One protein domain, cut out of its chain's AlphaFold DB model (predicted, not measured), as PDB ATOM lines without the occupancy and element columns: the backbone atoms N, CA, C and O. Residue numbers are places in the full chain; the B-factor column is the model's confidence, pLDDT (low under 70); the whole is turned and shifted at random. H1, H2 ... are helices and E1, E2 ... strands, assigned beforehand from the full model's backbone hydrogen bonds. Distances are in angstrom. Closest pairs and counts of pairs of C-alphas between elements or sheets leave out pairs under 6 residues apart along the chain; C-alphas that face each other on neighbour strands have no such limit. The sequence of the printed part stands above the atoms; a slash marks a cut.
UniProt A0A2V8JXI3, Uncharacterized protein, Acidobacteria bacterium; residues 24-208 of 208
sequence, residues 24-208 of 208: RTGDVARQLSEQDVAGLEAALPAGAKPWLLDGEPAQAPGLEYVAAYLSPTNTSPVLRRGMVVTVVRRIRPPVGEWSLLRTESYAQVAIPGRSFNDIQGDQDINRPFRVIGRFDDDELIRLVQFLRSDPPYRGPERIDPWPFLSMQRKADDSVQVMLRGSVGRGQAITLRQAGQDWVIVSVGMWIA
ATOM      1  N   ARG A  24      41.270   1.614 -45.368       96.56
ATOM      2  CA  ARG A  24      42.377   1.502 -44.407       96.56
ATOM      3  C   ARG A  24      42.884   2.884 -44.013       96.56
ATOM      4  O   ARG A  24      43.340   3.637 -44.871       96.56
ATOM      5  N   THR A  25      42.830   3.195 -42.722       94.75
ATOM      6  CA  THR A  25      43.375   4.430 -42.134       94.75
ATOM      7  C   THR A  25      44.374   4.115 -41.028       94.75
ATOM      8  O   THR A  25      44.262   3.081 -40.373       94.75
ATOM      9  N   GLY A  26      45.318   5.021 -40.794       92.81
ATOM     10  CA  GLY A  26      46.450   4.791 -39.902       92.81
ATOM     11  C   GLY A  26      47.518   3.885 -40.523       92.81
ATOM     12  O   GLY A  26      47.260   3.087 -41.436       92.81
ATOM     13  N   ASP A  27      48.751   4.043 -40.052       91.19
ATOM     14  CA  ASP A  27      49.925   3.433 -40.681       91.19
ATOM     15  C   ASP A  27      49.916   1.905 -40.597       91.19
ATOM     16  O   ASP A  27      50.260   1.236 -41.574       91.19
ATOM     17  N   VAL A  28      49.445   1.341 -39.480       93.25
ATOM     18  CA  VAL A  28      49.410  -0.113 -39.276       93.25
ATOM     19  C   VAL A  28      48.396  -0.751 -40.223       93.25
ATOM     20  O   VAL A  28      48.735  -1.695 -40.932       93.25
ATOM     21  N   ALA A  29      47.166  -0.223 -40.306       95.75
ATOM     22  CA  ALA A  29      46.136  -0.819 -41.166       95.75
ATOM     23  C   ALA A  29      46.506  -0.750 -42.655       95.75
ATOM     24  O   ALA A  29      46.208  -1.682 -43.409       95.75
ATOM     25  N   ARG A  30      47.171   0.328 -43.094       95.44
ATOM     26  CA  ARG A  30      47.638   0.457 -44.485       95.44
ATOM     27  C   ARG A  30      48.705  -0.572 -44.848       95.44
ATOM     28  O   ARG A  30      48.732  -1.000 -45.997       95.44
ATOM     29  N   GLN A  31      49.525  -0.998 -43.890       94.94
ATOM     30  CA  GLN A  31      50.627  -1.939 -44.111       94.94
ATOM     31  C   GLN A  31      50.228  -3.419 -43.991       94.94
ATOM     32  O   GLN A  31      51.033  -4.282 -44.329       94.94
ATOM     33  N   LEU A  32      49.002  -3.734 -43.550       94.69
ATOM     34  CA  LEU A  32      48.547  -5.123 -43.412       94.69
ATOM     35  C   LEU A  32      48.596  -5.868 -44.753       94.69
ATOM     36  O   LEU A  32      47.976  -5.456 -45.738       94.69
ATOM     37  N   SER A  33      49.265  -7.014 -44.786       94.75
ATOM     38  CA  SER A  33      49.167  -7.943 -45.912       94.75
ATOM     39  C   SER A  33      47.763  -8.562 -46.003       94.75
ATOM     40  O   SER A  33      46.942  -8.445 -45.091       94.75
ATOM     41  N   GLU A  34      47.462  -9.256 -47.100       94.00
ATOM     42  CA  GLU A  34      46.219 -10.034 -47.206       94.00
ATOM     43  C   GLU A  34      46.144 -11.138 -46.142       94.00
ATOM     44  O   GLU A  34      45.080 -11.373 -45.574       94.00
ATOM     45  N   GLN A  35      47.282 -11.759 -45.813       94.06
ATOM     46  CA  GLN A  35      47.377 -12.741 -44.735       94.06
ATOM     47  C   GLN A  35      47.079 -12.108 -43.371       94.06
ATOM     48  O   GLN A  35      46.369 -12.706 -42.563       94.06
ATOM     49  N   ASP A  36      47.571 -10.891 -43.122       95.25
ATOM     50  CA  ASP A  36      47.269 -10.173 -41.884       95.25
ATOM     51  C   ASP A  36      45.781  -9.851 -41.769       95.25
ATOM     52  O   ASP A  36      45.214  -9.997 -40.688       95.25
ATOM     53  N   VAL A  37      45.141  -9.438 -42.870       96.19
ATOM     54  CA  VAL A  37      43.695  -9.183 -42.894       96.19
ATOM     55  C   VAL A  37      42.910 -10.470 -42.674       96.19
ATOM     56  O   VAL A  37      42.001 -10.468 -41.853       96.19
ATOM     57  N   ALA A  38      43.277 -11.574 -43.324       94.75
ATOM     58  CA  ALA A  38      42.615 -12.861 -43.113       94.75
ATOM     59  C   ALA A  38      42.746 -13.342 -41.656       94.75
ATOM     60  O   ALA A  38      41.769 -13.791 -41.058       94.75
ATOM     61  N   GLY A  39      43.934 -13.196 -41.055       95.56
ATOM     62  CA  GLY A  39      44.157 -13.513 -39.644       95.56
ATOM     63  C   GLY A  39      43.370 -12.599 -38.702       95.56
ATOM     64  O   GLY A  39      42.835 -13.062 -37.698       95.56
ATOM     65  N   LEU A  40      43.257 -11.310 -39.032       96.69
ATOM     66  CA  LEU A  40      42.434 -10.362 -38.284       96.69
ATOM     67  C   LEU A  40      40.959 -10.753 -38.358       96.69
ATOM     68  O   LEU A  40      40.293 -10.783 -37.329       96.69
ATOM     69  N   GLU A  41      40.455 -11.078 -39.549       96.69
ATOM     70  CA  GLU A  41      39.069 -11.496 -39.768       96.69
ATOM     71  C   GLU A  41      38.727 -12.791 -39.027       96.69
ATOM     72  O   GLU A  41      37.611 -12.927 -38.530       96.69
ATOM     73  N   ALA A  42      39.686 -13.708 -38.876       96.06
ATOM     74  CA  ALA A  42      39.513 -14.911 -38.064       96.06
ATOM     75  C   ALA A  42      39.321 -14.610 -36.563       96.06
ATOM     76  O   ALA A  42      38.720 -15.415 -35.853       96.06
ATOM     77  N   ALA A  43      39.793 -13.454 -36.082       97.00
ATOM     78  CA  ALA A  43      39.582 -12.991 -34.709       97.00
ATOM     79  C   ALA A  43      38.274 -12.193 -34.521       97.00
ATOM     80  O   ALA A  43      37.920 -11.846 -33.390       97.00
ATOM     81  N   LEU A  44      37.560 -11.873 -35.606       97.12
ATOM     82  CA  LEU A  44      36.267 -11.186 -35.565       97.12
ATOM     83  C   LEU A  44      35.117 -12.181 -35.316       97.12
ATOM     84  O   LEU A  44      35.297 -13.393 -35.453       97.12
ATOM     85  N   PRO A  45      33.904 -11.701 -34.969       95.75
ATOM     86  CA  PRO A  45      32.719 -12.552 -34.950       95.75
ATOM     87  C   PRO A  45      32.558 -13.330 -36.260       95.75
ATOM     88  O   PRO A  45      32.841 -12.807 -37.337       95.75
ATOM     89  N   ALA A  46      32.086 -14.575 -36.171       93.19
ATOM     90  CA  ALA A  46      32.031 -15.480 -37.315       93.19
ATOM     91  C   ALA A  46      31.321 -14.848 -38.527       93.19
ATOM     92  O   ALA A  46      30.189 -14.375 -38.426       93.19
ATOM     93  N   GLY A  47      32.004 -14.850 -39.674       89.44
ATOM     94  CA  GLY A  47      31.500 -14.291 -40.930       89.44
ATOM     95  C   GLY A  47      31.567 -12.765 -41.040       89.44
ATOM     96  O   GLY A  47      31.232 -12.239 -42.095       89.44
ATOM     97  N   ALA A  48      32.010 -12.049 -40.002       93.69
ATOM     98  CA  ALA A  48      32.097 -10.597 -40.041       93.69
ATOM     99  C   ALA A  48      33.206 -10.121 -40.987       93.69
ATOM    100  O   ALA A  48      34.371 -10.494 -40.849       93.69
ATOM    101  N   LYS A  49      32.841  -9.224 -41.905       94.44
ATOM    102  CA  LYS A  49      33.781  -8.482 -42.750       94.44
ATOM    103  C   LYS A  49      33.781  -6.993 -42.385       94.44
ATOM    104  O   LYS A  49      32.703  -6.385 -42.373       94.44
ATOM    105  N   PRO A  50      34.942  -6.393 -42.066       96.94
ATOM    106  CA  PRO A  50      35.029  -4.962 -41.818       96.94
ATOM    107  C   PRO A  50      34.889  -4.172 -43.124       96.94
ATOM    108  O   PRO A  50      35.365  -4.605 -44.168       96.94
ATOM    109  N   TRP A  51      34.270  -2.992 -43.066       96.94
ATOM    110  CA  TRP A  51      34.280  -2.031 -44.184       96.94
ATOM    111  C   TRP A  51      35.385  -0.979 -44.030       96.94
ATOM    112  O   TRP A  51      35.775  -0.348 -45.013       96.94
ATOM    113  N   LEU A  52      35.893  -0.798 -42.808       97.88
ATOM    114  CA  LEU A  52      37.010   0.082 -42.477       97.88
ATOM    115  C   LEU A  52      37.895  -0.582 -41.416       97.88
ATOM    116  O   LEU A  52      37.408  -1.078 -40.400       97.88
ATOM    117  N   LEU A  53      39.202  -0.534 -41.645       98.00
ATOM    118  CA  LEU A  53      40.247  -0.854 -40.684       98.00
ATOM    119  C   LEU A  53      40.974   0.439 -40.304       98.00
ATOM    120  O   LEU A  53      41.488   1.146 -41.172       98.00
ATOM    121  N   ASP A  54      41.037   0.735 -39.011       95.81
ATOM    122  CA  ASP A  54      41.817   1.843 -38.456       95.81
ATOM    123  C   ASP A  54      42.893   1.286 -37.527       95.81
ATOM    124  O   ASP A  54      42.576   0.697 -36.494       95.81
ATOM    125  N   GLY A  55      44.158   1.430 -37.906       92.62
ATOM    126  CA  GLY A  55      45.278   0.824 -37.197       92.62
ATOM    127  C   GLY A  55      46.399   1.823 -36.998       92.62
ATOM    128  O   GLY A  55      47.007   2.267 -37.967       92.62
ATOM    129  N   GLU A  56      46.701   2.109 -35.740       81.94
ATOM    130  CA  GLU A  56      47.807   2.967 -35.317       81.94
ATOM    131  C   GLU A  56      48.761   2.153 -34.431       81.94
ATOM    132  O   GLU A  56      48.331   1.163 -33.820       81.94
ATOM    133  N   PRO A  57      50.039   2.554 -34.311       77.50
ATOM    134  CA  PRO A  57      50.956   1.948 -33.356       77.50
ATOM    135  C   PRO A  57      50.353   1.902 -31.947       77.50
ATOM    136  O   PRO A  57      49.731   2.859 -31.477       77.50
ATOM    137  N   ALA A  58      50.535   0.779 -31.255       76.06
ATOM    138  CA  ALA A  58      50.119   0.671 -29.867       76.06
ATOM    139  C   ALA A  58      50.958   1.588 -28.969       76.06
ATOM    140  O   ALA A  58      52.173   1.671 -29.123       76.06
ATOM    141  N   GLN A  59      50.327   2.159 -27.938       73.88
ATOM    142  CA  GLN A  59      51.051   2.770 -26.812       73.88
ATOM    143  C   GLN A  59      51.980   1.764 -26.114       73.88
ATOM    144  O   GLN A  59      53.037   2.114 -25.600       73.88
ATOM    145  N   ALA A  60      51.570   0.494 -26.079       80.44
ATOM    146  CA  ALA A  60      52.339  -0.579 -25.472       80.44
ATOM    147  C   ALA A  60      53.429  -1.075 -26.442       80.44
ATOM    148  O   ALA A  60      53.093  -1.590 -27.514       80.44
ATOM    149  N   PRO A  61      54.724  -1.000 -26.072       81.56
ATOM    150  CA  PRO A  61      55.807  -1.414 -26.955       81.56
ATOM    151  C   PRO A  61      55.689  -2.877 -27.389       81.56
ATOM    152  O   PRO A  61      55.625  -3.787 -26.561       81.56
ATOM    153  N   GLY A  62      55.761  -3.126 -28.697       86.62
ATOM    154  CA  GLY A  62      55.722  -4.480 -29.255       86.62
ATOM    155  C   GLY A  62      54.318  -5.061 -29.441       86.62
ATOM    156  O   GLY A  62      54.213  -6.261 -29.715       86.62
ATOM    157  N   LEU A  63      53.275  -4.236 -29.322       90.50
ATOM    158  CA  LEU A  63      51.912  -4.566 -29.733       90.50
ATOM    159  C   LEU A  63      51.485  -3.720 -30.940       90.50
ATOM    160  O   LEU A  63      51.993  -2.626 -31.162       90.50
ATOM    161  N   GLU A  64      50.516  -4.228 -31.687       92.38
ATOM    162  CA  GLU A  64      49.749  -3.469 -32.678       92.38
ATOM    163  C   GLU A  64      48.264  -3.629 -32.380       92.38
ATOM    164  O   GLU A  64      47.821  -4.717 -31.999       92.38
ATOM    165  N   TYR A  65      47.498  -2.554 -32.570       93.38
ATOM    166  CA  TYR A  65      46.046  -2.561 -32.448       93.38
ATOM    167  C   TYR A  65      45.404  -2.186 -33.778       93.38
ATOM    168  O   TYR A  65      45.847  -1.251 -34.444       93.38
ATOM    169  N   VAL A  66      44.313  -2.864 -34.128       96.81
ATOM    170  CA  VAL A  66      43.477  -2.487 -35.271       96.81
ATOM    171  C   VAL A  66      42.022  -2.469 -34.829       96.81
ATOM    172  O   VAL A  66      41.514  -3.450 -34.288       96.81
ATOM    173  N   ALA A  67      41.349  -1.346 -35.050       97.12
ATOM    174  CA  ALA A  67      39.908  -1.215 -34.926       97.12
ATOM    175  C   ALA A  67      39.247  -1.586 -36.261       97.12
ATOM    176  O   ALA A  67      39.384  -0.887 -37.264       97.12
ATOM    177  N   ALA A  68      38.522  -2.700 -36.259       98.31
ATOM    178  CA  ALA A  68      37.735  -3.203 -37.369       98.31
ATOM    179  C   ALA A  68      36.283  -2.727 -37.241       98.31
ATOM    180  O   ALA A  68      35.525  -3.215 -36.399       98.31
ATOM    181  N   TYR A  69      35.896  -1.761 -38.072       98.31
ATOM    182  CA  TYR A  69      34.526  -1.262 -38.161       98.31
ATOM    183  C   TYR A  69      33.726  -2.180 -39.081       98.31
ATOM    184  O   TYR A  69      34.016  -2.306 -40.274       98.31
ATOM    185  N   LEU A  70      32.726  -2.844 -38.512       98.00
ATOM    186  CA  LEU A  70      31.874  -3.791 -39.223       98.00
ATOM    187  C   LEU A  70      30.721  -3.076 -39.912       98.00
ATOM    188  O   LEU A  70      30.464  -1.900 -39.645       98.00
ATOM    189  N   SER A  71      30.039  -3.775 -40.823       95.50
ATOM    190  CA  SER A  71      28.885  -3.217 -41.530       95.50
ATOM    191  C   SER A  71      27.890  -2.570 -40.557       95.50
ATOM    192  O   SER A  71      27.663  -3.097 -39.462       95.50
ATOM    193  N   PRO A  72      27.307  -1.421 -40.936       96.69
ATOM    194  CA  PRO A  72      26.399  -0.717 -40.054       96.69
ATOM    195  C   PRO A  72      25.162  -1.561 -39.766       96.69
ATOM    196  O   PRO A  72      24.598  -2.188 -40.660       96.69
ATOM    197  N   THR A  73      24.723  -1.535 -38.514       96.00
ATOM    198  CA  THR A  73      23.456  -2.141 -38.090       96.00
ATOM    199  C   THR A  73      22.287  -1.177 -38.272       96.00
ATOM    200  O   THR A  73      21.152  -1.615 -38.430       96.00
ATOM    201  N   ASN A  74      22.558   0.132 -38.275       95.50
ATOM    202  CA  ASN A  74      21.581   1.180 -38.543       95.50
ATOM    203  C   ASN A  74      22.222   2.285 -39.397       95.50
ATOM    204  O   ASN A  74      23.377   2.667 -39.189       95.50
ATOM    205  N   THR A  75      21.493   2.791 -40.388       97.00
ATOM    206  CA  THR A  75      21.897   3.938 -41.203       97.00
ATOM    207  C   THR A  75      20.677   4.782 -41.543       97.00
ATOM    208  O   THR A  75      19.700   4.286 -42.098       97.00
ATOM    209  N   SER A  76      20.772   6.074 -41.253       97.00
ATOM    210  CA  SER A  76      19.867   7.127 -41.697       97.00
ATOM    211  C   SER A  76      20.645   8.146 -42.547       97.00
ATOM    212  O   SER A  76      21.874   8.065 -42.634       97.00
ATOM    213  N   PRO A  77      19.977   9.141 -43.161       96.94
ATOM    214  CA  PRO A  77      20.670  10.204 -43.895       96.94
ATOM    215  C   PRO A  77      21.656  11.028 -43.050       96.94
ATOM    216  O   PRO A  77      22.548  11.660 -43.609       96.94
ATOM    217  N   VAL A  78      21.498  11.044 -41.721       98.06
ATOM    218  CA  VAL A  78      22.281  11.897 -40.809       98.06
ATOM    219  C   VAL A  78      23.224  11.119 -39.892       98.06
ATOM    220  O   VAL A  78      24.183  11.695 -39.377       98.06
ATOM    221  N   LEU A  79      22.992   9.820 -39.695       98.56
ATOM    222  CA  LEU A  79      23.744   9.002 -38.749       98.56
ATOM    223  C   LEU A  79      23.909   7.569 -39.252       98.56
ATOM    224  O   LEU A  79      22.965   6.937 -39.720       98.56
ATOM    225  N   ARG A  80      25.107   7.021 -39.070       98.38
ATOM    226  CA  ARG A  80      25.410   5.601 -39.240       98.38
ATOM    227  C   ARG A  80      25.904   5.031 -37.913       98.38
ATOM    228  O   ARG A  80      26.775   5.627 -37.282       98.38
ATOM    229  N   ARG A  81      25.391   3.866 -37.515       98.50
ATOM    230  CA  ARG A  81      25.829   3.124 -36.321       98.50
ATOM    231  C   ARG A  81      26.167   1.683 -36.664       98.50
ATOM    232  O   ARG A  81      25.610   1.103 -37.594       98.50
ATOM    233  N   GLY A  82      27.054   1.097 -35.878       98.00
ATOM    234  CA  GLY A  82      27.402  -0.309 -36.002       98.00
ATOM    235  C   GLY A  82      28.344  -0.758 -34.902       98.00
ATOM    236  O   GLY A  82      28.483  -0.098 -33.869       98.00
ATOM    237  N   MET A  83      28.993  -1.891 -35.138       98.31
ATOM    238  CA  MET A  83      29.943  -2.490 -34.210       98.31
ATOM    239  C   MET A  83      31.376  -2.220 -34.655       98.31
ATOM    240  O   MET A  83      31.692  -2.284 -35.844       98.31
ATOM    241  N   VAL A  84      32.243  -1.927 -33.691       98.50
ATOM    242  CA  VAL A  84      33.687  -1.848 -33.895       98.50
ATOM    243  C   VAL A  84      34.372  -2.832 -32.961       98.50
ATOM    244  O   VAL A  84      34.103  -2.878 -31.761       98.50
ATOM    245  N   VAL A  85      35.255  -3.640 -33.531       98.31
ATOM    246  CA  VAL A  85      36.014  -4.656 -32.811       98.31
ATOM    247  C   VAL A  85      37.472  -4.243 -32.838       98.31
ATOM    248  O   VAL A  85      38.046  -4.077 -33.907       98.31
ATOM    249  N   THR A  86      38.086  -4.048 -31.675       97.12
ATOM    250  CA  THR A  86      39.535  -3.842 -31.618       97.12
ATOM    251  C   THR A  86      40.214  -5.184 -31.421       97.12
ATOM    252  O   THR A  86      39.925  -5.884 -30.448       97.12
ATOM    253  N   VAL A  87      41.144  -5.509 -32.313       97.12
ATOM    254  CA  VAL A  87      42.036  -6.660 -32.192       97.12
ATOM    255  C   VAL A  87      43.448  -6.212 -31.835       97.12
ATOM    256  O   VAL A  87      43.833  -5.062 -32.067       97.12
ATOM    257  N   VAL A  88      44.216  -7.129 -31.259       95.56
ATOM    258  CA  VAL A  88      45.607  -6.929 -30.861       95.56
ATOM    259  C   VAL A  88      46.461  -8.108 -31.298       95.56
ATOM    260  O   VAL A  88      46.004  -9.252 -31.270       95.56
ATOM    261  N   ARG A  89      47.723  -7.841 -31.628       94.50
ATOM    262  CA  ARG A  89      48.759  -8.873 -31.728       94.50
ATOM    263  C   ARG A  89      50.094  -8.390 -31.177       94.50
ATOM    264  O   ARG A  89      50.308  -7.192 -30.991       94.50
ATOM    265  N   ARG A  90      51.013  -9.332 -30.964       93.06
ATOM    266  CA  ARG A  90      52.436  -9.047 -30.722       93.06
ATOM    267  C   ARG A  90      53.174  -8.956 -32.053       93.06
ATOM    268  O   ARG A  90      52.963  -9.806 -32.909       93.06
ATOM    269  N   ILE A  91      54.089  -7.998 -32.179       90.06
ATOM    270  CA  ILE A  91      54.917  -7.826 -33.390       90.06
ATOM    271  C   ILE A  91      56.356  -8.321 -33.244       90.06
ATOM    272  O   ILE A  91      57.114  -8.338 -34.209       90.06
ATOM    273  N   ARG A  92      56.765  -8.722 -32.036       86.94
ATOM    274  CA  ARG A  92      58.091  -9.313 -31.829       86.94
ATOM    275  C   ARG A  92      58.087 -10.759 -32.320       86.94
ATOM    276  O   ARG A  92      57.126 -11.450 -32.004       86.94
ATOM    277  N   PRO A  93      59.140 -11.234 -33.006       81.94
ATOM    278  CA  PRO A  93      59.240 -12.629 -33.411       81.94
ATOM    279  C   PRO A  93      59.128 -13.611 -32.224       81.94
ATOM    280  O   PRO A  93      59.774 -13.384 -31.197       81.94
ATOM    281  N   PRO A  94      58.362 -14.711 -32.362       84.88
ATOM    282  CA  PRO A  94      57.433 -14.970 -33.464       84.88
ATOM    283  C   PRO A  94      56.233 -14.011 -33.403       84.88
ATOM    284  O   PRO A  94      55.642 -13.827 -32.338       84.88
ATOM    285  N   VAL A  95      55.880 -13.408 -34.548       88.31
ATOM    286  CA  VAL A  95      54.705 -12.527 -34.654       88.31
ATOM    287  C   VAL A  95      53.479 -13.309 -34.192       88.31
ATOM    288  O   VAL A  95      53.255 -14.435 -34.631       88.31
ATOM    289  N   GLY A  96      52.730 -12.732 -33.254       91.06
ATOM    290  CA  GLY A  96      51.572 -13.388 -32.660       91.06
ATOM    291  C   GLY A  96      50.352 -13.337 -33.573       91.06
ATOM    292  O   GLY A  96      50.235 -12.463 -34.432       91.06
ATOM    293  N   GLU A  97      49.409 -14.242 -33.331       95.00
ATOM    294  CA  GLU A  97      48.088 -14.183 -33.951       95.00
ATOM    295  C   GLU A  97      47.286 -12.980 -33.436       95.00
ATOM    296  O   GLU A  97      47.513 -12.466 -32.332       95.00
ATOM    297  N   TRP A  98      46.331 -12.531 -34.249       96.75
ATOM    298  CA  TRP A  98      45.353 -11.543 -33.821       96.75
ATOM    299  C   TRP A  98      44.426 -12.147 -32.771       96.75
ATOM    300  O   TRP A  98      43.933 -13.262 -32.915       96.75
ATOM    301  N   SER A  99      44.147 -11.382 -31.722       96.19
ATOM    302  CA  SER A  99      43.157 -11.739 -30.711       96.19
ATOM    303  C   SER A  99      42.229 -10.568 -30.425       96.19
ATOM    304  O   SER A  99      42.598  -9.399 -30.572       96.19
ATOM    305  N   LEU A 100      40.999 -10.887 -30.030       96.81
ATOM    306  CA  LEU A 100      40.007  -9.905 -29.617       96.81
ATOM    307  C   LEU A 100      40.494  -9.162 -28.367       96.81
ATOM    308  O   LEU A 100      40.719  -9.777 -27.328       96.81
ATOM    309  N   LEU A 101      40.592  -7.834 -28.446       95.38
ATOM    310  CA  LEU A 101      40.876  -6.990 -27.286       95.38
ATOM    311  C   LEU A 101      39.589  -6.450 -26.659       95.38
ATOM    312  O   LEU A 101      39.422  -6.493 -25.443       95.38
ATOM    313  N   ARG A 102      38.690  -5.896 -27.480       95.75
ATOM    314  CA  ARG A 102      37.413  -5.328 -27.023       95.75
ATOM    315  C   ARG A 102      36.419  -5.175 -28.166       95.75
ATOM    316  O   ARG A 102      36.810  -5.037 -29.324       95.75
ATOM    317  N   THR A 103      35.143  -5.114 -27.800       97.44
ATOM    318  CA  THR A 103      34.024  -4.829 -28.703       97.44
ATOM    319  C   THR A 103      33.265  -3.614 -28.192       97.44
ATOM    320  O   THR A 103      32.911  -3.552 -27.016       97.44
ATOM    321  N   GLU A 104      33.026  -2.648 -29.070       97.69
ATOM    322  CA  GLU A 104      32.356  -1.383 -28.770       97.69
ATOM    323  C   GLU A 104      31.334  -1.074 -29.881       97.69
ATOM    324  O   GLU A 104      31.298  -1.724 -30.932       97.69
ATOM    325  N   SER A 105      30.483  -0.071 -29.668       98.31
ATOM    326  CA  SER A 105      29.687   0.507 -30.758       98.31
ATOM    327  C   SER A 105      30.480   1.608 -31.456       98.31
ATOM    328  O   SER A 105      31.358   2.222 -30.852       98.31
ATOM    329  N   TYR A 106      30.146   1.907 -32.708       98.75
ATOM    330  CA  TYR A 106      30.590   3.130 -33.370       98.75
ATOM    331  C   TYR A 106      29.407   3.972 -33.839       98.75
ATOM    332  O   TYR A 106      28.295   3.468 -34.038       98.75
ATOM    333  N   ALA A 107      29.680   5.253 -34.046       98.75
ATOM    334  CA  ALA A 107      28.806   6.183 -34.737       98.75
ATOM    335  C   ALA A 107      29.593   6.966 -35.794       98.75
ATOM    336  O   ALA A 107      30.811   7.114 -35.707       98.75
ATOM    337  N   GLN A 108      28.889   7.461 -36.801       98.69
ATOM    338  CA  GLN A 108      29.413   8.358 -37.821       98.69
ATOM    339  C   GLN A 108      28.292   9.330 -38.185       98.69
ATOM    340  O   GLN A 108      27.233   8.907 -38.647       98.69
ATOM    341  N   VAL A 109      28.501  10.620 -37.932       98.56
ATOM    342  CA  VAL A 109      27.511  11.672 -38.212       98.56
ATOM    343  C   VAL A 109      27.832  12.304 -39.557       98.56
ATOM    344  O   VAL A 109      28.973  12.726 -39.783       98.56
ATOM    345  N   ALA A 110      26.822  12.375 -40.421       97.75
ATOM    346  CA  ALA A 110      26.958  12.814 -41.802       97.75
ATOM    347  C   ALA A 110      27.570  14.217 -41.914       97.75
ATOM    348  O   ALA A 110      27.426  15.068 -41.029       97.75
ATOM    349  N   ILE A 111      28.243  14.454 -43.036       96.88
ATOM    350  CA  ILE A 111      28.708  15.774 -43.457       96.88
ATOM    351  C   ILE A 111      27.920  16.140 -44.717       96.88
ATOM    352  O   ILE A 111      27.868  15.320 -45.638       96.88
ATOM    353  N   PRO A 112      27.303  17.334 -44.789       94.88
ATOM    354  CA  PRO A 112      26.554  17.747 -45.969       94.88
ATOM    355  C   PRO A 112      27.367  17.571 -47.258       94.88
ATOM    356  O   PRO A 112      28.512  18.007 -47.345       94.88
ATOM    357  N   GLY A 113      26.774  16.905 -48.251       95.88
ATOM    358  CA  GLY A 113      27.402  16.664 -49.553       95.88
ATOM    359  C   GLY A 113      28.434  15.531 -49.600       95.88
ATOM    360  O   GLY A 113      28.981  15.285 -50.671       95.88
ATOM    361  N   ARG A 114      28.694  14.815 -48.496       97.38
ATOM    362  CA  ARG A 114      29.658  13.703 -48.460       97.38
ATOM    363  C   ARG A 114      28.985  12.383 -48.108       97.38
ATOM    364  O   ARG A 114      28.169  12.301 -47.192       97.38
ATOM    365  N   SER A 115      29.357  11.326 -48.827       96.75
ATOM    366  CA  SER A 115      28.988   9.956 -48.456       96.75
ATOM    367  C   SER A 115      29.720   9.551 -47.180       96.75
ATOM    368  O   SER A 115      30.878   9.907 -46.990       96.75
ATOM    369  N   PHE A 116      29.112   8.722 -46.337       97.19
ATOM    370  CA  PHE A 116      29.812   8.126 -45.195       97.19
ATOM    371  C   PHE A 116      31.051   7.294 -45.599       97.19
ATOM    372  O   PHE A 116      31.936   7.067 -44.781       97.19
ATOM    373  N   ASN A 117      31.132   6.805 -46.840       96.50
ATOM    374  CA  ASN A 117      32.301   6.044 -47.305       96.50
ATOM    375  C   ASN A 117      33.400   6.939 -47.905       96.50
ATOM    376  O   ASN A 117      34.478   6.443 -48.211       96.50
ATOM    377  N   ASP A 118      33.140   8.238 -48.084       96.94
ATOM    378  CA  ASP A 118      34.127   9.209 -48.564       96.94
ATOM    379  C   ASP A 118      35.045   9.614 -47.402       96.94
ATOM    380  O   ASP A 118      34.863  10.668 -46.800       96.94
ATOM    381  N   ILE A 119      35.974   8.732 -47.021       97.06
ATOM    382  CA  ILE A 119      37.015   8.997 -46.019       97.06
ATOM    383  C   ILE A 119      38.331   9.249 -46.760       97.06
ATOM    384  O   ILE A 119      38.871   8.347 -47.396       97.06
ATOM    385  N   GLN A 120      38.847  10.471 -46.664       94.75
ATOM    386  CA  GLN A 120      39.961  10.983 -47.472       94.75
ATOM    387  C   GLN A 120      41.330  10.869 -46.785       94.75
ATOM    388  O   GLN A 120      42.356  11.154 -47.396       94.75
ATOM    389  N   GLY A 121      41.370  10.445 -45.521       92.44
ATOM    390  CA  GLY A 121      42.614  10.232 -44.784       92.44
ATOM    391  C   GLY A 121      42.419  10.211 -43.272       92.44
ATOM    392  O   GLY A 121      41.296  10.266 -42.770       92.44
ATOM    393  N   ASP A 122      43.524  10.152 -42.530       92.56
ATOM    394  CA  ASP A 122      43.491   9.985 -41.070       92.56
ATOM    395  C   ASP A 122      42.925  11.204 -40.334       92.56
ATOM    396  O   ASP A 122      42.342  11.064 -39.261       92.56
ATOM    397  N   GLN A 123      43.074  12.399 -40.901       94.38
ATOM    398  CA  GLN A 123      42.579  13.645 -40.307       94.38
ATOM    399  C   GLN A 123      41.172  14.020 -40.792       94.38
ATOM    400  O   GLN A 123      40.687  15.114 -40.520       94.38
ATOM    401  N   ASP A 124      40.498  13.127 -41.518       96.56
ATOM    402  CA  ASP A 124      39.176  13.410 -42.057       96.56
ATOM    403  C   ASP A 124      38.092  13.364 -40.971       96.56
ATOM    404  O   ASP A 124      37.848  12.336 -40.339       96.56
ATOM    405  N   ILE A 125      37.371  14.470 -40.801       96.88
ATOM    406  CA  ILE A 125      36.247  14.589 -39.866       96.88
ATOM    407  C   ILE A 125      35.049  13.688 -40.208       96.88
ATOM    408  O   ILE A 125      34.140  13.568 -39.384       96.88
ATOM    409  N   ASN A 126      35.021  13.065 -41.394       97.88
ATOM    410  CA  ASN A 126      33.994  12.100 -41.792       97.88
ATOM    411  C   ASN A 126      34.201  10.713 -41.169       97.88
ATOM    412  O   ASN A 126      33.355   9.848 -41.343       97.88
ATOM    413  N   ARG A 127      35.306  10.451 -40.467       97.00
ATOM    414  CA  ARG A 127      35.595   9.120 -39.909       97.00
ATOM    415  C   ARG A 127      34.567   8.694 -38.843       97.00
ATOM    416  O   ARG A 127      34.052   9.545 -38.112       97.00
ATOM    417  N   PRO A 128      34.265   7.387 -38.722       98.25
ATOM    418  CA  PRO A 128      33.498   6.884 -37.590       98.25
ATOM    419  C   PRO A 128      34.312   6.999 -36.298       98.25
ATOM    420  O   PRO A 128      35.540   6.935 -36.308       98.25
ATOM    421  N   PHE A 129      33.613   7.113 -35.174       98.25
ATOM    422  CA  PHE A 129      34.201   7.188 -33.842       98.25
ATOM    423  C   PHE A 129      33.544   6.183 -32.903       98.25
ATOM    424  O   PHE A 129      32.393   5.780 -33.081       98.25
ATOM    425  N   ARG A 130      34.287   5.775 -31.877       98.31
ATOM    426  CA  ARG A 130      33.817   4.789 -30.897       98.31
ATOM    427  C   ARG A 130      32.809   5.416 -29.938       98.31
ATOM    428  O   ARG A 130      32.999   6.546 -29.500       98.31
ATOM    429  N   VAL A 131      31.776   4.669 -29.573       98.50
ATOM    430  CA  VAL A 131      30.737   5.083 -28.625       98.50
ATOM    431  C   VAL A 131      30.772   4.151 -27.423       98.50
ATOM    432  O   VAL A 131      30.577   2.941 -27.558       98.50
ATOM    433  N   ILE A 132      31.032   4.724 -26.248       98.06
ATOM    434  CA  ILE A 132      31.225   3.998 -24.991       98.06
ATOM    435  C   ILE A 132      30.184   4.480 -23.976       98.06
ATOM    436  O   ILE A 132      30.214   5.623 -23.523       98.06
ATOM    437  N   GLY A 133      29.267   3.594 -23.596       96.56
ATOM    438  CA  GLY A 133      28.108   3.939 -22.771       96.56
ATOM    439  C   GLY A 133      26.847   4.170 -23.605       96.56
ATOM    440  O   GLY A 133      26.817   3.903 -24.807       96.56
ATOM    441  N   ARG A 134      25.772   4.609 -22.945       95.81
ATOM    442  CA  ARG A 134      24.458   4.782 -23.576       95.81
ATOM    443  C   ARG A 134      24.317   6.189 -24.153       95.81
ATOM    444  O   ARG A 134      24.505   7.165 -23.430       95.81
ATOM    445  N   PHE A 135      23.965   6.236 -25.433       97.44
ATOM    446  CA  PHE A 135      23.627   7.441 -26.186       97.44
ATOM    447  C   PHE A 135      22.517   7.107 -27.177       97.44
ATOM    448  O   PHE A 135      22.634   6.117 -27.922       97.44
ATOM    449  N   ASP A 136      21.475   7.932 -27.203       96.06
ATOM    450  CA  ASP A 136      20.508   7.919 -28.295       96.06
ATOM    451  C   ASP A 136      21.065   8.634 -29.540       96.06
ATOM    452  O   ASP A 136      22.155   9.216 -29.528       96.06
ATOM    453  N   ASP A 137      20.354   8.494 -30.657       97.81
ATOM    454  CA  ASP A 137      20.798   9.008 -31.951       97.81
ATOM    455  C   ASP A 137      20.792  10.547 -31.979       97.81
ATOM    456  O   ASP A 137      21.749  11.155 -32.466       97.81
ATOM    457  N   ASP A 138      19.767  11.179 -31.400       96.50
ATOM    458  CA  ASP A 138      19.610  12.638 -31.373       96.50
ATOM    459  C   ASP A 138      20.685  13.311 -30.513       96.50
ATOM    460  O   ASP A 138      21.191  14.386 -30.839       96.50
ATOM    461  N   GLU A 139      21.051  12.697 -29.395       96.44
ATOM    462  CA  GLU A 139      22.134  13.134 -28.530       96.44
ATOM    463  C   GLU A 139      23.486  13.078 -29.247       96.44
ATOM    464  O   GLU A 139      24.209  14.076 -29.242       96.44
ATOM    465  N   LEU A 140      23.813  11.959 -29.911       97.56
ATOM    466  CA  LEU A 140      25.052  11.836 -30.691       97.56
ATOM    467  C   LEU A 140      25.140  12.911 -31.776       97.56
ATOM    468  O   LEU A 140      26.181  13.551 -31.932       97.56
ATOM    469  N   ILE A 141      24.048  13.112 -32.518       97.69
ATOM    470  CA  ILE A 141      23.977  14.109 -33.589       97.69
ATOM    471  C   ILE A 141      24.197  15.511 -33.015       97.69
ATOM    472  O   ILE A 141      25.063  16.233 -33.513       97.69
ATOM    473  N   ARG A 142      23.481  15.880 -31.945       96.69
ATOM    474  CA  ARG A 142      23.595  17.207 -31.316       96.69
ATOM    475  C   ARG A 142      24.983  17.469 -30.747       96.69
ATOM    476  O   ARG A 142      25.521  18.547 -30.975       96.69
ATOM    477  N   LEU A 143      25.593  16.501 -30.061       97.19
ATOM    478  CA  LEU A 143      26.952  16.638 -29.523       97.19
ATOM    479  C   LEU A 143      27.988  16.849 -30.630       97.19
ATOM    480  O   LEU A 143      28.859  17.713 -30.513       97.19
ATOM    481  N   VAL A 144      27.891  16.082 -31.719       97.62
ATOM    482  CA  VAL A 144      28.808  16.228 -32.855       97.62
ATOM    483  C   VAL A 144      28.598  17.561 -33.569       97.62
ATOM    484  O   VAL A 144      29.577  18.226 -33.900       97.62
ATOM    485  N   GLN A 145      27.349  17.973 -33.795       96.19
ATOM    486  CA  GLN A 145      27.034  19.268 -34.403       96.19
ATOM    487  C   GLN A 145      27.544  20.429 -33.548       96.19
ATOM    488  O   GLN A 145      28.207  21.313 -34.080       96.19
ATOM    489  N   PHE A 146      27.301  20.379 -32.237       96.00
ATOM    490  CA  PHE A 146      27.768  21.378 -31.282       96.00
ATOM    491  C   PHE A 146      29.292  21.526 -31.304       96.00
ATOM    492  O   PHE A 146      29.798  22.635 -31.396       96.00
ATOM    493  N   LEU A 147      30.045  20.423 -31.278       96.88
ATOM    494  CA  LEU A 147      31.511  20.489 -31.319       96.88
ATOM    495  C   LEU A 147      32.057  20.916 -32.689       96.88
ATOM    496  O   LEU A 147      33.096  21.567 -32.753       96.88
ATOM    497  N   ARG A 148      31.361  20.591 -33.785       95.75
ATOM    498  CA  ARG A 148      31.725  21.049 -35.138       95.75
ATOM    499  C   ARG A 148      31.380  22.522 -35.388       95.75
ATOM    500  O   ARG A 148      31.917  23.090 -36.333       95.75
ATOM    501  N   SER A 149      30.509  23.138 -34.584       94.31
ATOM    502  CA  SER A 149      30.078  24.533 -34.760       94.31
ATOM    503  C   SER A 149      30.981  25.563 -34.073       94.31
ATOM    504  O   SER A 149      30.540  26.690 -33.878       94.31
ATOM    505  N   ASP A 150      32.203  25.180 -33.682       92.12
ATOM    506  CA  ASP A 150      33.152  26.027 -32.940       92.12
ATOM    507  C   ASP A 150      32.519  26.652 -31.676       92.12
ATOM    508  O   ASP A 150      32.323  27.868 -31.581       92.12
ATOM    509  N   PRO A 151      32.088  25.814 -30.716       92.62
ATOM    510  CA  PRO A 151      31.318  26.274 -29.572       92.62
ATOM    511  C   PRO A 151      32.168  27.134 -28.625       92.62
ATOM    512  O   PRO A 151      33.373  26.908 -28.479       92.62
ATOM    513  N   PRO A 152      31.552  28.085 -27.898       90.06
ATOM    514  CA  PRO A 152      32.288  28.936 -26.977       90.06
ATOM    515  C   PRO A 152      32.878  28.120 -25.821       90.06
ATOM    516  O   PRO A 152      32.171  27.398 -25.115       90.06
ATOM    517  N   TYR A 153      34.169  28.317 -25.565       92.44
ATOM    518  CA  TYR A 153      34.865  27.803 -24.391       92.44
ATOM    519  C   TYR A 153      35.676  28.928 -23.743       92.44
ATOM    520  O   TYR A 153      36.342  29.700 -24.424       92.44
ATOM    521  N   ARG A 154      35.571  29.058 -22.415       87.88
ATOM    522  CA  ARG A 154      36.224  30.136 -21.644       87.88
ATOM    523  C   ARG A 154      37.600  29.746 -21.094       87.88
ATOM    524  O   ARG A 154      38.192  30.536 -20.365       87.88
ATOM    525  N   GLY A 155      38.066  28.530 -21.373       88.12
ATOM    526  CA  GLY A 155      39.409  28.098 -20.996       88.12
ATOM    527  C   GLY A 155      40.477  28.608 -21.967       88.12
ATOM    528  O   GLY A 155      40.148  29.192 -23.001       88.12
ATOM    529  N   PRO A 156      41.760  28.424 -21.623       86.44
ATOM    530  CA  PRO A 156      42.873  28.887 -22.446       86.44
ATOM    531  C   PRO A 156      43.065  28.063 -23.731       86.44
ATOM    532  O   PRO A 156      43.676  28.555 -24.680       86.44
ATOM    533  N   GLU A 157      42.571  26.827 -23.784       91.12
ATOM    534  CA  GLU A 157      42.678  25.954 -24.951       91.12
ATOM    535  C   GLU A 157      41.620  26.276 -26.016       91.12
ATOM    536  O   GLU A 157      40.440  26.446 -25.724       91.12
ATOM    537  N   ARG A 158      42.021  26.265 -27.288       90.38
ATOM    538  CA  ARG A 158      41.092  26.253 -28.426       90.38
ATOM    539  C   ARG A 158      40.684  24.816 -28.743       90.38
ATOM    540  O   ARG A 158      41.530  23.932 -28.674       90.38
ATOM    541  N   ILE A 159      39.438  24.581 -29.154       94.19
ATOM    542  CA  ILE A 159      39.027  23.292 -29.733       94.19
ATOM    543  C   ILE A 159      39.421  23.270 -31.209       94.19
ATOM    544  O   ILE A 159      38.971  24.105 -31.993       94.19
ATOM    545  N   ASP A 160      40.273  22.325 -31.585       94.94
ATOM    546  CA  ASP A 160      40.667  22.142 -32.976       94.94
ATOM    547  C   ASP A 160      39.623  21.277 -33.710       94.94
ATOM    548  O   ASP A 160      39.049  20.362 -33.110       94.94
ATOM    549  N   PRO A 161      39.363  21.514 -35.012       94.75
ATOM    550  CA  PRO A 161      38.349  20.797 -35.794       94.75
ATOM    551  C   PRO A 161      38.829  19.395 -36.216       94.75
ATOM    552  O   PRO A 161      38.782  19.015 -37.385       94.75
ATOM    553  N   TRP A 162      39.349  18.635 -35.260       96.62
ATOM    554  CA  TRP A 162      39.919  17.310 -35.450       96.62
ATOM    555  C   TRP A 162      38.845  16.217 -35.485       96.62
ATOM    556  O   TRP A 162      37.776  16.366 -34.884       96.62
ATOM    557  N   PRO A 163      39.102  15.087 -36.167       97.00
ATOM    558  CA  PRO A 163      38.173  13.968 -36.186       97.00
ATOM    559  C   PRO A 163      37.929  13.396 -34.791       97.00
ATOM    560  O   PRO A 163      38.839  13.264 -33.967       97.00
ATOM    561  N   PHE A 164      36.687  12.982 -34.556       97.94
ATOM    562  CA  PHE A 164      36.300  12.268 -33.348       97.94
ATOM    563  C   PHE A 164      37.008  10.912 -33.297       97.94
ATOM    564  O   PHE A 164      36.962  10.128 -34.241       97.94
ATOM    565  N   LEU A 165      37.643  10.617 -32.169       96.38
ATOM    566  CA  LEU A 165      38.228   9.317 -31.859       96.38
ATOM    567  C   LEU A 165      37.251   8.451 -31.059       96.38
ATOM    568  O   LEU A 165      37.092   7.254 -31.315       96.38
ATOM    569  N   SER A 166      36.614   9.052 -30.056       97.81
ATOM    570  CA  SER A 166      35.619   8.382 -29.225       97.81
ATOM    571  C   SER A 166      34.746   9.371 -28.470       97.81
ATOM    572  O   SER A 166      35.183  10.470 -28.141       97.81
ATOM    573  N   MET A 167      33.553   8.919 -28.109       98.62
ATOM    574  CA  MET A 167      32.648   9.579 -27.184       98.62
ATOM    575  C   MET A 167      32.285   8.601 -26.068       98.62
ATOM    576  O   MET A 167      31.876   7.469 -26.334       98.62
ATOM    577  N   GLN A 168      32.459   9.029 -24.821       98.50
ATOM    578  CA  GLN A 168      32.227   8.205 -23.645       98.50
ATOM    579  C   GLN A 168      31.349   8.925 -22.628       98.50
ATOM    580  O   GLN A 168      31.708  10.003 -22.163       98.50
ATOM    581  N   ARG A 169      30.262   8.280 -22.202       98.06
ATOM    582  CA  ARG A 169      29.510   8.704 -21.017       98.06
ATOM    583  C   ARG A 169      30.226   8.208 -19.764       98.06
ATOM    584  O   ARG A 169      30.531   7.017 -19.652       98.06
ATOM    585  N   LYS A 170      30.544   9.122 -18.851       97.62
ATOM    586  CA  LYS A 170      31.166   8.833 -17.555       97.62
ATOM    587  C   LYS A 170      30.093   8.556 -16.499       97.62
ATOM    588  O   LYS A 170      28.906   8.736 -16.740       97.62
ATOM    589  N   ALA A 171      30.527   8.094 -15.329       95.62
ATOM    590  CA  ALA A 171      29.628   7.740 -14.229       95.62
ATOM    591  C   ALA A 171      28.902   8.950 -13.608       95.62
ATOM    592  O   ALA A 171      27.865   8.767 -12.986       95.62
ATOM    593  N   ASP A 172      29.433  10.166 -13.777       95.69
ATOM    594  CA  ASP A 172      28.813  11.427 -13.341       95.69
ATOM    595  C   ASP A 172      27.934  12.070 -14.433       95.69
ATOM    596  O   ASP A 172      27.687  13.274 -14.398       95.69
ATOM    597  N   ASP A 173      27.540  11.283 -15.440       94.62
ATOM    598  CA  ASP A 173      26.810  11.694 -16.647       94.62
ATOM    599  C   ASP A 173      27.494  12.759 -17.516       94.62
ATOM    600  O   ASP A 173      26.935  13.185 -18.531       94.62
ATOM    601  N   SER A 174      28.737  13.140 -17.201       97.81
ATOM    602  CA  SER A 174      29.548  13.918 -18.131       97.81
ATOM    603  C   SER A 174      29.896  13.092 -19.369       97.81
ATOM    604  O   SER A 174      30.015  11.861 -19.334       97.81
ATOM    605  N   VAL A 175      30.070  13.781 -20.492       98.50
ATOM    606  CA  VAL A 175      30.489  13.172 -21.750       98.50
ATOM    607  C   VAL A 175      31.930  13.565 -22.014       98.50
ATOM    608  O   VAL A 175      32.243  14.743 -22.156       98.50
ATOM    609  N   GLN A 176      32.816  12.580 -22.110       98.56
ATOM    610  CA  GLN A 176      34.176  12.785 -22.584       98.56
ATOM    611  C   GLN A 176      34.241  12.502 -24.083       98.56
ATOM    612  O   GLN A 176      33.948  11.393 -24.529       98.56
ATOM    613  N   VAL A 177      34.674  13.492 -24.851       98.50
ATOM    614  CA  VAL A 177      34.970  13.375 -26.274       98.50
ATOM    615  C   VAL A 177      36.474  13.420 -26.470       98.50
ATOM    616  O   VAL A 177      37.144  14.335 -26.006       98.50
ATOM    617  N   MET A 178      37.004  12.433 -27.179       97.94
ATOM    618  CA  MET A 178      38.393  12.419 -27.617       97.94
ATOM    619  C   MET A 178      38.423  12.810 -29.090       97.94
ATOM    620  O   MET A 178      37.759  12.160 -29.896       97.94
ATOM    621  N   LEU A 179      39.196  13.830 -29.447       97.75
ATOM    622  CA  LEU A 179      39.517  14.195 -30.829       97.75
ATOM    623  C   LEU A 179      40.945  13.746 -31.156       97.75
ATOM    624  O   LEU A 179      41.803  13.792 -30.273       97.75
ATOM    625  N   ARG A 180      41.218  13.317 -32.393       95.00
ATOM    626  CA  ARG A 180      42.546  12.865 -32.855       95.00
ATOM    627  C   ARG A 180      43.209  13.950 -33.702       95.00
ATOM    628  O   ARG A 180      42.745  14.196 -34.803       95.00
ATOM    629  N   GLY A 181      44.318  14.519 -33.232       92.94
ATOM    630  CA  GLY A 181      45.122  15.476 -34.007       92.94
ATOM    631  C   GLY A 181      46.283  14.837 -34.771       92.94
ATOM    632  O   GLY A 181      46.661  15.303 -35.839       92.94
ATOM    633  N   SER A 182      46.850  13.747 -34.251       89.56
ATOM    634  CA  SER A 182      47.842  12.918 -34.950       89.56
ATOM    635  C   SER A 182      47.904  11.518 -34.340       89.56
ATOM    636  O   SER A 182      47.209  11.219 -33.363       89.56
ATOM    637  N   VAL A 183      48.772  10.666 -34.889       81.38
ATOM    638  CA  VAL A 183      49.192   9.419 -34.240       81.38
ATOM    639  C   VAL A 183      49.781   9.788 -32.876       81.38
ATOM    640  O   VAL A 183      50.791  10.481 -32.792       81.38
ATOM    641  N   GLY A 184      49.071   9.438 -31.808       85.19
ATOM    642  CA  GLY A 184      49.488   9.679 -30.429       85.19
ATOM    643  C   GLY A 184      49.283  11.086 -29.858       85.19
ATOM    644  O   GLY A 184      49.795  11.373 -28.780       85.19
ATOM    645  N   ARG A 185      48.507  11.957 -30.513       91.94
ATOM    646  CA  ARG A 185      48.131  13.265 -29.952       91.94
ATOM    647  C   ARG A 185      46.681  13.607 -30.252       91.94
ATOM    648  O   ARG A 185      46.181  13.357 -31.352       91.94
ATOM    649  N   GLY A 186      46.033  14.289 -29.317       95.62
ATOM    650  CA  GLY A 186      44.720  14.864 -29.561       95.62
ATOM    651  C   GLY A 186      44.187  15.702 -28.409       95.62
ATOM    652  O   GLY A 186      44.942  16.107 -27.526       95.62
ATOM    653  N   GLN A 187      42.880  15.958 -28.439       97.38
ATOM    654  CA  GLN A 187      42.165  16.685 -27.390       97.38
ATOM    655  C   GLN A 187      41.197  15.770 -26.648       97.38
ATOM    656  O   GLN A 187      40.577  14.893 -27.247       97.38
ATOM    657  N   ALA A 188      41.084  15.975 -25.344       97.81
ATOM    658  CA  ALA A 188      40.061  15.420 -24.480       97.81
ATOM    659  C   ALA A 188      39.157  16.572 -24.042       97.81
ATOM    660  O   ALA A 188      39.612  17.516 -23.398       97.81
ATOM    661  N   ILE A 189      37.884  16.497 -24.406       98.31
ATOM    662  CA  ILE A 189      36.873  17.510 -24.115       98.31
ATOM    663  C   ILE A 189      35.859  16.883 -23.170       98.31
ATOM    664  O   ILE A 189      35.318  15.820 -23.463       98.31
ATOM    665  N   THR A 190      35.590  17.530 -22.041       98.19
ATOM    666  CA  THR A 190      34.531  17.105 -21.122       98.19
ATOM    667  C   THR A 190      33.341  18.034 -21.271       98.19
ATOM    668  O   THR A 190      33.480  19.246 -21.112       98.19
ATOM    669  N   LEU A 191      32.172  17.468 -21.551       97.88
ATOM    670  CA  LEU A 191      30.909  18.178 -21.674       97.88
ATOM    671  C   LEU A 191      29.951  17.769 -20.559       97.88
ATOM    672  O   LEU A 191      29.969  16.631 -20.083       97.88
ATOM    673  N   ARG A 192      29.075  18.694 -20.174       96.56
ATOM    674  CA  ARG A 192      27.913  18.419 -19.327       96.56
ATOM    675  C   ARG A 192      26.668  19.024 -19.950       96.56
ATOM    676  O   ARG A 192      26.745  20.035 -20.645       96.56
ATOM    677  N   GLN A 193      25.533  18.398 -19.685       93.06
ATOM    678  CA  GLN A 193      24.245  18.929 -20.091       93.06
ATOM    679  C   GLN A 193      23.868  20.115 -19.191       93.06
ATOM    680  O   GLN A 193      24.002  20.044 -17.968       93.06
ATOM    681  N   ALA A 194      23.396  21.202 -19.795       89.94
ATOM    682  CA  ALA A 194      22.889  22.391 -19.122       89.94
ATOM    683  C   ALA A 194      21.512  22.736 -19.710       89.94
ATOM    684  O   ALA A 194      21.393  23.458 -20.697       89.94
ATOM    685  N   GLY A 195      20.451  22.173 -19.125       87.88
ATOM    686  CA  GLY A 195      19.106  22.265 -19.695       87.88
ATOM    687  C   GLY A 195      18.988  21.454 -20.990       87.88
ATOM    688  O   GLY A 195      19.176  20.239 -20.976       87.88
ATOM    689  N   GLN A 196      18.651  22.120 -22.097       83.31
ATOM    690  CA  GLN A 196      18.580  21.504 -23.432       83.31
ATOM    691  C   GLN A 196      19.902  21.605 -24.214       83.31
ATOM    692  O   GLN A 196      20.015  21.019 -25.288       83.31
ATOM    693  N   ASP A 197      20.894  22.308 -23.662       88.00
ATOM    694  CA  ASP A 197      22.172  22.576 -24.313       88.00
ATOM    695  C   ASP A 197      23.324  21.786 -23.680       88.00
ATOM    696  O   ASP A 197      23.199  21.164 -22.620       88.00
ATOM    697  N   TRP A 198      24.480  21.848 -24.338       92.88
ATOM    698  CA  TRP A 198      25.745  21.313 -23.848       92.88
ATOM    699  C   TRP A 198      26.693  22.444 -23.482       92.88
ATOM    700  O   TRP A 198      26.796  23.444 -24.188       92.88
ATOM    701  N   VAL A 199      27.432  22.262 -22.390       95.56
ATOM    702  CA  VAL A 199      28.520  23.160 -22.001       95.56
ATOM    703  C   VAL A 199      29.826  22.394 -21.919       95.56
ATOM    704  O   VAL A 199      29.877  21.266 -21.424       95.56
ATOM    705  N   ILE A 200      30.895  23.025 -22.393       97.44
ATOM    706  CA  ILE A 200      32.249  22.495 -22.263       97.44
ATOM    707  C   ILE A 200      32.767  22.854 -20.875       97.44
ATOM    708  O   ILE A 200      32.851  24.023 -20.504       97.44
ATOM    709  N   VAL A 201      33.109  21.824 -20.111       96.62
ATOM    710  CA  VAL A 201      33.648  21.934 -18.755       96.62
ATOM    711  C   VAL A 201      35.168  22.046 -18.797       96.62
ATOM    712  O   VAL A 201      35.751  22.856 -18.081       96.62
ATOM    713  N   SER A 202      35.816  21.250 -19.645       96.88
ATOM    714  CA  SER A 202      37.267  21.265 -19.800       96.88
ATOM    715  C   SER A 202      37.694  20.828 -21.192       96.88
ATOM    716  O   SER A 202      37.032  20.003 -21.827       96.88
ATOM    717  N   VAL A 203      38.827  21.364 -21.634       97.44
ATOM    718  CA  VAL A 203      39.573  20.915 -22.807       97.44
ATOM    719  C   VAL A 203      41.004  20.665 -22.349       97.44
ATOM    720  O   VAL A 203      41.574  21.468 -21.622       97.44
ATOM    721  N   GLY A 204      41.580  19.534 -22.733       96.12
ATOM    722  CA  GLY A 204      42.967  19.209 -22.427       96.12
ATOM    723  C   GLY A 204      43.615  18.435 -23.561       96.12
ATOM    724  O   GLY A 204      42.937  17.759 -24.333       96.12
ATOM    725  N   MET A 205      44.937  18.518 -23.661       95.81
ATOM    726  CA  MET A 205      45.696  17.701 -24.603       95.81
ATOM    727  C   MET A 205      45.953  16.317 -24.013       95.81
ATOM    728  O   MET A 205      46.271  16.187 -22.832       95.81
ATOM    729  N   TRP A 206      45.879  15.287 -24.848       92.38
ATOM    730  CA  TRP A 206      46.419  13.971 -24.523       92.38
ATOM    731  C   TRP A 206      47.574  13.631 -25.460       92.38
ATOM    732  O   TRP A 206      47.583  14.017 -26.634       92.38
ATOM    733  N   ILE A 207      48.549  12.912 -24.906       86.50
ATOM    734  CA  ILE A 207      49.711  12.363 -25.604       86.50
ATOM    735  C   ILE A 207      49.789  10.883 -25.234       86.50
ATOM    736  O   ILE A 207      49.518  10.518 -24.088       86.50
ATOM    737  N   ALA A 208      50.073  10.051 -26.229       75.06
ATOM    738  CA  ALA A 208      50.093   8.600 -26.141       75.06
ATOM    739  C   ALA A 208      51.514   8.044 -26.099       75.06
ATOM    740  O   ALA A 208      52.379   8.607 -26.804       75.06
TER     741      ALA A 208
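This is residues 24 to 208 of the 208 residues of an uncharacterized protein of Acidobacteria bacterium (UniProt A0A2V8JXI3). One strongly twisted sheet of nine strands makes the body, two antiparallel runs of strands, E1 to E5 and E6 to E9, joined side by side through the parallel pair E5 and E6 in its middle. The sheet curls round H3, while the two short helices H1 and H2 sit on the E1 to E4 part, away from H3. The printed part has 185 residues with three named helices and nine named strands, in the order H1, H2, E1, E2, E3, E4, E5, H3, E6, E7, E8, E9; the sheet's order is E1 E2 E3 E4 E5 E6 E7 E8 E9, mixed, and the class is mixed, helices and strands. The whole is compact, with a radius of gyration of the C-alphas of 16.8 A, and only just elongated, with spans of 53 by 35 by 32 A.

The sheet begins with E1, residues 50 to 57, 19.3 A from first to last C-alpha, with C-alpha 50 at (35.029, -4.962, -41.818). E2 is residues 63 to 75, 33.2 A, and bends by 51 degrees at residue 72. E3 is residues 79 to 90, 34.8 A. E4, residues 99 to 109, 29.1 A, bends by 58 degrees at residue 102. E5, residues 129 to 132, and E6, residues 164 to 169, are short. E7 is residues 175 to 182, 21.8 A, and E8 residues 185 to 194, 28.9 A. E9, residues 197 to 207, 29.4 A, bends by 53 degrees at residue 201 and ends with C-alpha 207 at (49.711, 12.363, -25.604). H3 is residues 137 to 148, 16.6 A. H1 is residues 27 to 31, with C-alpha 27 at (49.925, 3.433, -40.681), and H2 is residues 34 to 42, 12.3 A.

E5 and E6 are parallel at 13 degrees, with N 132 and O 167 2.9 A apart, within hydrogen-bond range. E5, H3 and E6 form a strand-helix-strand unit, two parallel neighbour strands with a helix between, and its crossover is left-handed. E1 to E5 and E6 to E9 are each a meander, each strand the antiparallel neighbour of the one before. Within hydrogen-bond range are N 131 and O 105 at 2.8 A for E4 and E5, N 84 and O 104 at 2.9 A for E3 and E4, N 68 and O 85 at 2.8 A for E2 and E3, and N 54 and O 67 at 2.9 A for E1 and E2. On the other side of E5, N 168 and O 176 are 2.8 A apart for E6 and E7, N 177 and O 189 2.8 A for E7 and E8, and N 188 and O 204 2.8 A for E8 and E9. The edge strands E1 and E9 are apart. H3 on one face of the sheet makes two layers; its closest C-alphas to E4 are those of Ile 141 and Val 109, 6.3 A, and to E9 those of Leu 143 and Trp 198, 7.5 A. H1 is on the sheet at a height of 5.6 A, only just over E1 with 3 of its C-alphas; the closest are those of Ala 29 and Gly 55, 4.4 A. H2 is on the sheet at a height of 9.6 A, only just over E2 and E3 with 3 C-alphas each, and runs across the strands, at 67 degrees to E2 on the local plane. Its closest C-alpha pair with E3 is Leu 40 and Val 87, 7.1 A. H1 and H2 are each apart from H3. In H1, H2 and H3 every O i to N i+4 pair is within hydrogen-bond range.

The two C-alphas farthest apart are those of Pro 94 and Gly 195, 55.2 A. The printed part has no cut, and residue 208 is the chain's last. The long links are E4 to E5, 19 residues, and H3 to E6, 15 residues. The mean pLDDT of the printed part is 94.5, and no printed residue is under 70.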